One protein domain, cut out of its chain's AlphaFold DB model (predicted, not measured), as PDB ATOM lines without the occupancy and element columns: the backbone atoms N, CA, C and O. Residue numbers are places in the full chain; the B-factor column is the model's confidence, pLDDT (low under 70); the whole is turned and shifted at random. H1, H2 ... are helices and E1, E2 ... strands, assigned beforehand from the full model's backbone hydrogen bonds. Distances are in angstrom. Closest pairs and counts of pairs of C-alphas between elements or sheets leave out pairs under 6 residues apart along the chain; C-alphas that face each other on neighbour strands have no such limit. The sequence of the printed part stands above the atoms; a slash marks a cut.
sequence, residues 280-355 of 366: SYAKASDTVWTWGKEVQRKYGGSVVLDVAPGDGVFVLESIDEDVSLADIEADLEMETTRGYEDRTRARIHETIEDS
ATOM      1  N   SER A 280     581.211 297.774 493.409       88.69
ATOM      2  CA  SER A 280     582.338 297.999 492.508       88.69
ATOM      3  C   SER A 280     583.085 296.708 492.174       88.69
ATOM      4  O   SER A 280     583.302 295.845 493.029       88.69
ATOM      5  N   TYR A 281     583.531 296.611 490.923       86.25
ATOM      6  CA  TYR A 281     584.183 295.436 490.347       86.25
ATOM      7  C   TYR A 281     585.460 295.833 489.597       86.25
ATOM      8  O   TYR A 281     585.460 296.770 488.793       86.25
ATOM      9  N   ALA A 282     586.554 295.111 489.844       75.94
ATOM     10  CA  ALA A 282     587.875 295.459 489.338       75.94
ATOM     11  C   ALA A 282     588.159 294.798 487.999       75.94
ATOM     12  O   ALA A 282     587.894 293.617 487.780       75.94
ATOM     13  N   LYS A 283     588.808 295.562 487.124       68.19
ATOM     14  CA  LYS A 283     589.284 295.178 485.795       68.19
ATOM     15  C   LYS A 283     590.521 294.282 485.889       68.19
ATOM     16  O   LYS A 283     591.596 294.641 485.416       68.19
ATOM     17  N   ALA A 284     590.385 293.125 486.524       58.84
ATOM     18  CA  ALA A 284     591.522 292.256 486.794       58.84
ATOM     19  C   ALA A 284     591.706 291.106 485.785       58.84
ATOM     20  O   ALA A 284     592.728 290.424 485.808       58.84
ATOM     21  N   SER A 285     590.766 290.895 484.854       52.09
ATOM     22  CA  SER A 285     590.947 289.991 483.706       52.09
ATOM     23  C   SER A 285     589.945 290.278 482.572       52.09
ATOM     24  O   SER A 285     589.097 291.167 482.692       52.09
ATOM     25  N   ASP A 286     590.024 289.519 481.472       56.16
ATOM     26  CA  ASP A 286     589.083 289.550 480.333       56.16
ATOM     27  C   ASP A 286     587.607 289.325 480.737       56.16
ATOM     28  O   ASP A 286     586.682 289.616 479.969       56.16
ATOM     29  N   THR A 287     587.369 288.851 481.964       61.34
ATOM     30  CA  THR A 287     586.038 288.649 482.549       61.34
ATOM     31  C   THR A 287     585.264 289.943 482.737       61.34
ATOM     32  O   THR A 287     584.075 289.924 482.486       61.34
ATOM     33  N   VAL A 288     585.876 291.090 483.051       64.69
ATOM     34  CA  VAL A 288     585.111 292.345 483.238       64.69
ATOM     35  C   VAL A 288     584.409 292.798 481.961       64.69
ATOM     36  O   VAL A 288     583.243 293.191 481.983       64.69
ATOM     37  N   TRP A 289     585.092 292.697 480.819       64.75
ATOM     38  CA  TRP A 289     584.477 292.987 479.521       64.75
ATOM     39  C   TRP A 289     583.437 291.942 479.123       64.75
ATOM     40  O   TRP A 289     582.529 292.249 478.350       64.75
ATOM     41  N   THR A 290     583.587 290.720 479.629       76.50
ATOM     42  CA  THR A 290     582.622 289.637 479.442       76.50
ATOM     43  C   THR A 290     581.381 289.887 480.299       76.50
ATOM     44  O   THR A 290     580.289 289.958 479.751       76.50
ATOM     45  N   TRP A 291     581.535 290.163 481.595       81.56
ATOM     46  CA  TRP A 291     580.455 290.473 482.524       81.56
ATOM     47  C   TRP A 291     579.685 291.713 482.112       81.56
ATOM     48  O   TRP A 291     578.476 291.623 481.988       81.56
ATOM     49  N   GLY A 292     580.340 292.834 481.787       80.06
ATOM     50  CA  GLY A 292     579.618 294.030 481.340       80.06
ATOM     51  C   GLY A 292     578.702 293.756 480.135       80.06
ATOM     52  O   GLY A 292     577.582 294.257 480.077       80.06
ATOM     53  N   LYS A 293     579.136 292.899 479.198       83.00
ATOM     54  CA  LYS A 293     578.311 292.474 478.055       83.00
ATOM     55  C   LYS A 293     577.210 291.497 478.454       83.00
ATOM     56  O   LYS A 293     576.085 291.659 477.992       83.00
ATOM     57  N   GLU A 294     577.518 290.493 479.268       89.06
ATOM     58  CA  GLU A 294     576.554 289.476 479.702       89.06
ATOM     59  C   GLU A 294     575.469 290.068 480.606       89.06
ATOM     60  O   GLU A 294     574.287 289.812 480.384       89.06
ATOM     61  N   VAL A 295     575.850 290.947 481.534       90.38
ATOM     62  CA  VAL A 295     574.947 291.751 482.362       90.38
ATOM     63  C   VAL A 295     574.023 292.581 481.472       90.38
ATOM     64  O   VAL A 295     572.804 292.470 481.574       90.38
ATOM     65  N   GLN A 296     574.572 293.347 480.522       87.31
ATOM     66  CA  GLN A 296     573.755 294.144 479.602       87.31
ATOM     67  C   GLN A 296     572.830 293.276 478.730       87.31
ATOM     68  O   GLN A 296     571.720 293.697 478.403       87.31
ATOM     69  N   ARG A 297     573.274 292.075 478.334       91.50
ATOM     70  CA  ARG A 297     572.510 291.136 477.501       91.50
ATOM     71  C   ARG A 297     571.357 290.483 478.263       91.50
ATOM     72  O   ARG A 297     570.309 290.263 477.661       91.50
ATOM     73  N   LYS A 298     571.569 290.113 479.528       94.00
ATOM     74  CA  LYS A 298     570.612 289.336 480.329       94.00
ATOM     75  C   LYS A 298     569.719 290.205 481.209       94.00
ATOM     76  O   LYS A 298     568.529 289.928 481.286       94.00
ATOM     77  N   TYR A 299     570.288 291.244 481.814       92.69
ATOM     78  CA  TYR A 299     569.616 292.096 482.795       92.69
ATOM     79  C   TYR A 299     569.312 293.489 482.254       92.69
ATOM     80  O   TYR A 299     568.306 294.067 482.628       92.69
ATOM     81  N   GLY A 300     570.094 294.000 481.299       88.12
ATOM     82  CA  GLY A 300     569.736 295.166 480.485       88.12
ATOM     83  C   GLY A 300     569.098 296.325 481.263       88.12
ATOM     84  O   GLY A 300     569.779 297.007 482.015       88.12
ATOM     85  N   GLY A 301     567.799 296.558 481.050       89.88
ATOM     86  CA  GLY A 301     567.046 297.650 481.684       89.88
ATOM     87  C   GLY A 301     566.852 297.532 483.202       89.88
ATOM     88  O   GLY A 301     566.389 298.492 483.804       89.88
ATOM     89  N   SER A 302     567.218 296.400 483.801       90.81
ATOM     90  CA  SER A 302     567.174 296.150 485.244       90.81
ATOM     91  C   SER A 302     568.428 296.637 485.980       90.81
ATOM     92  O   SER A 302     568.485 296.556 487.202       90.81
ATOM     93  N   VAL A 303     569.452 297.127 485.270       91.44
ATOM     94  CA  VAL A 303     570.721 297.551 485.878       91.44
ATOM     95  C   VAL A 303     571.237 298.880 485.335       91.44
ATOM     96  O   VAL A 303     570.973 299.264 484.194       91.44
ATOM     97  N   VAL A 304     572.074 299.542 486.130       90.25
ATOM     98  CA  VAL A 304     572.943 300.635 485.687       90.25
ATOM     99  C   VAL A 304     574.395 300.177 485.751       90.25
ATOM    100  O   VAL A 304     574.857 299.646 486.758       90.25
ATOM    101  N   LEU A 305     575.124 300.411 484.657       89.06
ATOM    102  CA  LEU A 305     576.547 300.114 484.531       89.06
ATOM    103  C   LEU A 305     577.339 301.426 484.384       89.06
ATOM    104  O   LEU A 305     577.314 302.036 483.313       89.06
ATOM    105  N   ASP A 306     578.064 301.846 485.426       88.12
ATOM    106  CA  ASP A 306     579.021 302.965 485.346       88.12
ATOM    107  C   ASP A 306     580.440 302.422 485.170       88.12
ATOM    108  O   ASP A 306     580.980 301.743 486.041       88.12
ATOM    109  N   VAL A 307     581.066 302.702 484.027       84.19
ATOM    110  CA  VAL A 307     582.405 302.187 483.711       84.19
ATOM    111  C   VAL A 307     583.431 303.307 483.834       84.19
ATOM    112  O   VAL A 307     583.387 304.291 483.093       84.19
ATOM    113  N   ALA A 308     584.421 303.120 484.707       81.00
ATOM    114  CA  ALA A 308     585.546 304.030 484.900       81.00
ATOM    115  C   ALA A 308     586.857 303.351 484.455       81.00
ATOM    116  O   ALA A 308     587.658 302.893 485.274       81.00
ATOM    117  N   PRO A 309     587.126 303.261 483.136       74.38
ATOM    118  CA  PRO A 309     588.227 302.452 482.617       74.38
ATOM    119  C   PRO A 309     589.615 302.963 483.027       74.38
ATOM    120  O   PRO A 309     590.555 302.168 483.026       74.38
ATOM    121  N   GLY A 310     589.740 304.258 483.347       78.81
ATOM    122  CA  GLY A 310     590.972 304.871 483.854       78.81
ATOM    123  C   GLY A 310     591.302 304.474 485.294       78.81
ATOM    124  O   GLY A 310     592.476 304.345 485.620       78.81
ATOM    125  N   ASP A 311     590.276 304.195 486.101       79.12
ATOM    126  CA  ASP A 311     590.416 303.769 487.500       79.12
ATOM    127  C   ASP A 311     590.425 302.238 487.631       79.12
ATOM    128  O   ASP A 311     590.624 301.697 488.713       79.12
ATOM    129  N   GLY A 312     590.208 301.520 486.523       80.19
ATOM    130  CA  GLY A 312     590.188 300.059 486.508       80.19
ATOM    131  C   GLY A 312     588.989 299.455 487.238       80.19
ATOM    132  O   GLY A 312     589.063 298.296 487.636       80.19
ATOM    133  N   VAL A 313     587.898 300.207 487.393       81.69
ATOM    134  CA  VAL A 313     586.688 299.781 488.106       81.69
ATOM    135  C   VAL A 313     585.458 300.003 487.224       81.69
ATOM    136  O   VAL A 313     585.401 300.952 486.438       81.69
ATOM    137  N   PHE A 314     584.461 299.133 487.352       87.25
ATOM    138  CA  PHE A 314     583.088 299.450 486.973       87.25
ATOM    139  C   PHE A 314     582.160 299.235 488.167       87.25
ATOM    140  O   PHE A 314     582.420 298.387 489.019       87.25
ATOM    141  N   VAL A 315     581.092 300.015 488.222       89.31
ATOM    142  CA  VAL A 315     580.048 299.925 489.234       89.31
ATOM    143  C   VAL A 315     578.825 299.310 488.582       89.31
ATOM    144  O   VAL A 315     578.414 299.740 487.501       89.31
ATOM    145  N   LEU A 316     578.265 298.301 489.241       90.75
ATOM    146  CA  LEU A 316     576.986 297.719 488.875       90.75
ATOM    147  C   LEU A 316     575.986 298.018 489.983       90.75
ATOM    148  O   LEU A 316     576.254 297.778 491.160       90.75
ATOM    149  N   GLU A 317     574.850 298.550 489.573       91.31
ATOM    150  CA  GLU A 317     573.711 298.861 490.416       91.31
ATOM    151  C   GLU A 317     572.510 298.111 489.859       91.31
ATOM    152  O   GLU A 317     572.217 298.241 488.666       91.31
ATOM    153  N   SER A 318     571.824 297.334 490.697       91.81
ATOM    154  CA  SER A 318     570.502 296.846 490.316       91.81
ATOM    155  C   SER A 318     569.488 297.957 490.524       91.81
ATOM    156  O   SER A 318     569.518 298.606 491.558       91.81
ATOM    157  N   ILE A 319     568.610 298.203 489.559       90.00
ATOM    158  CA  ILE A 319     567.532 299.204 489.662       90.00
ATOM    159  C   ILE A 319     566.144 298.565 489.565       90.00
ATOM    160  O   ILE A 319     565.146 299.268 489.418       90.00
ATOM    161  N   ASP A 320     566.094 297.238 489.611       87.88
ATOM    162  CA  ASP A 320     564.888 296.435 489.475       87.88
ATOM    163  C   ASP A 320     564.494 295.857 490.835       87.88
ATOM    164  O   ASP A 320     565.326 295.336 491.578       87.88
ATOM    165  N   GLU A 321     563.213 295.964 491.169       83.31
ATOM    166  CA  GLU A 321     562.662 295.435 492.413       83.31
ATOM    167  C   GLU A 321     562.521 293.913 492.404       83.31
ATOM    168  O   GLU A 321     562.237 293.345 493.445       83.31
ATOM    169  N   ASP A 322     562.716 293.234 491.276       86.81
ATOM    170  CA  ASP A 322     562.622 291.772 491.188       86.81
ATOM    171  C   ASP A 322     563.986 291.098 490.982       86.81
ATOM    172  O   ASP A 322     564.090 289.870 490.999       86.81
ATOM    173  N   VAL A 323     565.046 291.885 490.776       89.00
ATOM    174  CA  VAL A 323     566.394 291.380 490.502       89.00
ATOM    175  C   VAL A 323     567.365 292.049 491.456       89.00
ATOM    176  O   VAL A 323     567.596 293.246 491.348       89.00
ATOM    177  N   SER A 324     567.974 291.304 492.375       90.25
ATOM    178  CA  SER A 324     569.025 291.869 493.225       90.25
ATOM    179  C   SER A 324     570.396 291.775 492.562       90.25
ATOM    180  O   SER A 324     570.647 290.920 491.706       90.25
ATOM    181  N   LEU A 325     571.343 292.601 493.008       89.69
ATOM    182  CA  LEU A 325     572.739 292.454 492.605       89.69
ATOM    183  C   LEU A 325     573.298 291.083 493.007       89.69
ATOM    184  O   LEU A 325     574.090 290.513 492.264       89.69
ATOM    185  N   ALA A 326     572.849 290.532 494.139       89.19
ATOM    186  CA  ALA A 326     573.232 289.195 494.582       89.19
ATOM    187  C   ALA A 326     572.746 288.097 493.614       89.19
ATOM    188  O   ALA A 326     573.486 287.146 493.358       89.19
ATOM    189  N   ASP A 327     571.550 288.242 493.032       91.06
ATOM    190  CA  ASP A 327     571.036 287.314 492.014       91.06
ATOM    191  C   ASP A 327     571.890 287.362 490.743       91.06
ATOM    192  O   ASP A 327     572.250 286.322 490.189       91.06
ATOM    193  N   ILE A 328     572.264 288.570 490.309       90.81
ATOM    194  CA  ILE A 328     573.129 288.776 489.141       90.81
ATOM    195  C   ILE A 328     574.520 288.186 489.393       90.81
ATOM    196  O   ILE A 328     575.063 287.498 488.525       90.81
ATOM    197  N   GLU A 329     575.091 288.429 490.577       89.44
ATOM    198  CA  GLU A 329     576.389 287.890 490.978       89.44
ATOM    199  C   GLU A 329     576.382 286.356 490.966       89.44
ATOM    200  O   GLU A 329     577.300 285.747 490.414       89.44
ATOM    201  N   ALA A 330     575.342 285.732 491.526       90.31
ATOM    202  CA  ALA A 330     575.205 284.279 491.560       90.31
ATOM    203  C   ALA A 330     575.019 283.675 490.161       90.31
ATOM    204  O   ALA A 330     575.611 282.647 489.841       90.31
ATOM    205  N   ASP A 331     574.215 284.317 489.317       91.25
ATOM    206  CA  ASP A 331     573.905 283.830 487.979       91.25
ATOM    207  C   ASP A 331     575.083 283.916 486.997       91.25
ATOM    208  O   ASP A 331     575.247 283.047 486.138       91.25
ATOM    209  N   LEU A 332     575.896 284.967 487.103       89.00
ATOM    210  CA  LEU A 332     577.043 285.202 486.221       89.00
ATOM    211  C   LEU A 332     578.383 284.792 486.848       89.00
ATOM    212  O   LEU A 332     579.435 285.072 486.263       89.00
ATOM    213  N   GLU A 333     578.337 284.153 488.023       87.50
ATOM    214  CA  GLU A 333     579.500 283.768 488.832       87.50
ATOM    215  C   GLU A 333     580.477 284.945 489.002       87.50
ATOM    216  O   GLU A 333     581.691 284.824 488.811       87.50
ATOM    217  N   MET A 334     579.926 286.127 489.291       85.00
ATOM    218  CA  MET A 334     580.718 287.345 489.413       85.00
ATOM    219  C   MET A 334     581.488 287.358 490.724       85.00
ATOM    220  O   MET A 334     581.013 286.933 491.776       85.00
ATOM    221  N   GLU A 335     582.681 287.929 490.659       79.75
ATOM    222  CA  GLU A 335     583.509 288.186 491.823       79.75
ATOM    223  C   GLU A 335     583.693 289.693 491.991       79.75
ATOM    224  O   GLU A 335     584.000 290.404 491.033       79.75
ATOM    225  N   THR A 336     583.535 290.181 493.220       77.00
ATOM    226  CA  THR A 336     583.763 291.593 493.549       77.00
ATOM    227  C   THR A 336     585.241 291.969 493.402       77.00
ATOM    228  O   THR A 336     586.125 291.111 493.496       77.00
ATOM    229  N   THR A 337     585.545 293.271 493.261       76.75
ATOM    230  CA  THR A 337     586.935 293.779 493.346       76.75
ATOM    231  C   THR A 337     587.674 293.170 494.529       76.75
ATOM    232  O   THR A 337     588.812 292.718 494.413       76.75
ATOM    233  N   ARG A 338     586.992 293.133 495.675       73.25
ATOM    234  CA  ARG A 338     587.591 292.709 496.923       73.25
ATOM    235  C   ARG A 338     587.881 291.213 496.962       73.25
ATOM    236  O   ARG A 338     588.982 290.840 497.353       73.25
ATOM    237  N   GLY A 339     586.944 290.379 496.504       76.56
ATOM    238  CA  GLY A 339     587.157 288.932 496.416       76.56
ATOM    239  C   GLY A 339     588.392 288.595 495.577       76.56
ATOM    240  O   GLY A 339     589.258 287.828 496.008       76.56
ATOM    241  N   TYR A 340     588.545 289.281 494.438       79.00
ATOM    242  CA  TYR A 340     589.723 289.133 493.588       79.00
ATOM    243  C   TYR A 340     591.017 289.522 494.321       79.00
ATOM    244  O   TYR A 340     592.021 288.802 494.250       79.00
ATOM    245  N   GLU A 341     591.021 290.658 495.017       79.94
ATOM    246  CA  GLU A 341     592.190 291.153 495.748       79.94
ATOM    247  C   GLU A 341     592.588 290.250 496.914       79.94
ATOM    248  O   GLU A 341     593.778 289.987 497.086       79.94
ATOM    249  N   ASP A 342     591.630 289.735 497.686       78.50
ATOM    250  CA  ASP A 342     591.905 288.834 498.808       78.50
ATOM    251  C   ASP A 342     592.502 287.508 498.314       78.50
ATOM    252  O   ASP A 342     593.532 287.057 498.828       78.50
ATOM    253  N   ARG A 343     591.959 286.938 497.227       82.56
ATOM    254  CA  ARG A 343     592.564 285.770 496.565       82.56
ATOM    255  C   ARG A 343     593.968 286.076 496.040       82.56
ATOM    256  O   ARG A 343     594.870 285.243 496.150       82.56
ATOM    257  N   THR A 344     594.177 287.267 495.478       82.50
ATOM    258  CA  THR A 344     595.493 287.700 494.987       82.50
ATOM    259  C   THR A 344     596.493 287.821 496.136       82.50
ATOM    260  O   THR A 344     597.609 287.324 496.008       82.50
ATOM    261  N   ARG A 345     596.112 288.411 497.278       82.50
ATOM    262  CA  ARG A 345     596.972 288.502 498.474       82.50
ATOM    263  C   ARG A 345     597.375 287.123 498.978       82.50
ATOM    264  O   ARG A 345     598.565 286.898 499.186       82.50
ATOM    265  N   ALA A 346     596.422 286.198 499.100       80.31
ATOM    266  CA  ALA A 346     596.716 284.816 499.481       80.31
ATOM    267  C   ALA A 346     597.751 284.188 498.531       80.31
ATOM    268  O   ALA A 346     598.753 283.628 498.971       80.31
ATOM    269  N   ARG A 347     597.584 284.395 497.219       84.19
ATOM    270  CA  ARG A 347     598.510 283.880 496.206       84.19
ATOM    271  C   ARG A 347     599.887 284.553 496.216       84.19
ATOM    272  O   ARG A 347     600.876 283.905 495.873       84.19
ATOM    273  N   ILE A 348     599.975 285.836 496.576       82.62
ATOM    274  CA  ILE A 348     601.251 286.560 496.698       82.62
ATOM    275  C   ILE A 348     602.123 285.911 497.773       82.62
ATOM    276  O   ILE A 348     603.305 285.691 497.514       82.62
ATOM    277  N   HIS A 349     601.552 285.584 498.936       74.56
ATOM    278  CA  HIS A 349     602.286 284.922 500.018       74.56
ATOM    279  C   HIS A 349     602.881 283.589 499.554       74.56
ATOM    280  O   HIS A 349     604.097 283.424 499.619       74.56
ATOM    281  N   GLU A 350     602.057 282.716 498.966       79.62
ATOM    282  CA  GLU A 350     602.505 281.435 498.394       79.62
ATOM    283  C   GLU A 350     603.624 281.635 497.358       79.62
ATOM    284  O   GLU A 350     604.655 280.972 497.387       79.62
ATOM    285  N   THR A 351     603.458 282.606 496.454       82.06
ATOM    286  CA  THR A 351     604.425 282.862 495.375       82.06
ATOM    287  C   THR A 351     605.764 283.383 495.905       82.06
ATOM    288  O   THR A 351     606.807 283.129 495.298       82.06
ATOM    289  N   ILE A 352     605.754 284.147 497.001       78.94
ATOM    290  CA  ILE A 352     606.976 284.620 497.656       78.94
ATOM    291  C   ILE A 352     607.679 283.459 498.361       78.94
ATOM    292  O   ILE A 352     608.888 283.330 498.192       78.94
ATOM    293  N   GLU A 353     606.947 282.621 499.098       74.62
ATOM    294  CA  GLU A 353     607.497 281.438 499.780       74.62
ATOM    295  C   GLU A 353     608.122 280.441 498.795       74.62
ATOM    296  O   GLU A 353     609.212 279.923 499.037       74.62
ATOM    297  N   ASP A 354     607.485 280.247 497.640       79.94
ATOM    298  CA  ASP A 354     607.977 279.379 496.568       79.94
ATOM    299  C   ASP A 354     609.088 280.030 495.718       79.94
ATOM    300  O   ASP A 354     609.648 279.399 494.812       79.94
ATOM    301  N   SER A 355     609.423 281.304 495.960       76.62
ATOM    302  CA  SER A 355     610.380 282.035 495.134       76.62
ATOM    303  C   SER A 355     611.821 281.609 495.430       76.62
ATOM    304  O   SER A 355     612.329 281.852 496.525       76.62
TER     305      SER A 355
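AT A GLANCE: This is residues 280 to 355 of the 366 residues of the protein "CN hydrolase domain-containing protein" of Halomarina oriensis (UniProt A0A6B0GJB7). A small antiparallel sheet, E1 E3 E2, is covered on one face by H1 and H2, making two layers; from this body H3 leads off, its residues 342 to 353 sticking out as an arm. The printed part has 76 residues, in order E1, H1, E2, E3, H2, H3, of mixed class. It is loose, radius of gyration of the C-alphas 14.4 A, spanning 48 by 26 by 15 A.

IN THESE COORDINATES: E1 is residues 280 to 282, from C-alpha 280 at (582.338, 297.999, 492.508); E2 is 303 to 308; E3 is 313 to 318, 16.6 A. H1 is 287 to 298, 15.6 A; H2 is 325 to 331; H3 is 337 to 353, 24.8 A, ending at C-alpha 353 (607.497, 281.438, 499.780).

HOW THE PARTS SIT: E2 and E3 form a hairpin, N 306 and O 315 3.0 A apart; E1 pairs with E3, N 281 and O 314 2.8 A apart. E1, H1, E2 are a split strand-helix-strand unit, two same-way strands joined through a helix with E3 between them, its crossover right-handed. H1 is on the sheet, height 9.8 A. H2 is on the sheet too; its closest C-alpha pair with E3 is Ser 318 and Leu 325, 5.4 A. H3 only grazes the sheet with residues 337 to 341. O i to N i+4 pairs are within hydrogen-bond range throughout H2 and H3, and 7 of 8 in H1.

THE WHOLE: The printed part has no cut and no long link; residues 283 to 289 have pLDDT under 70.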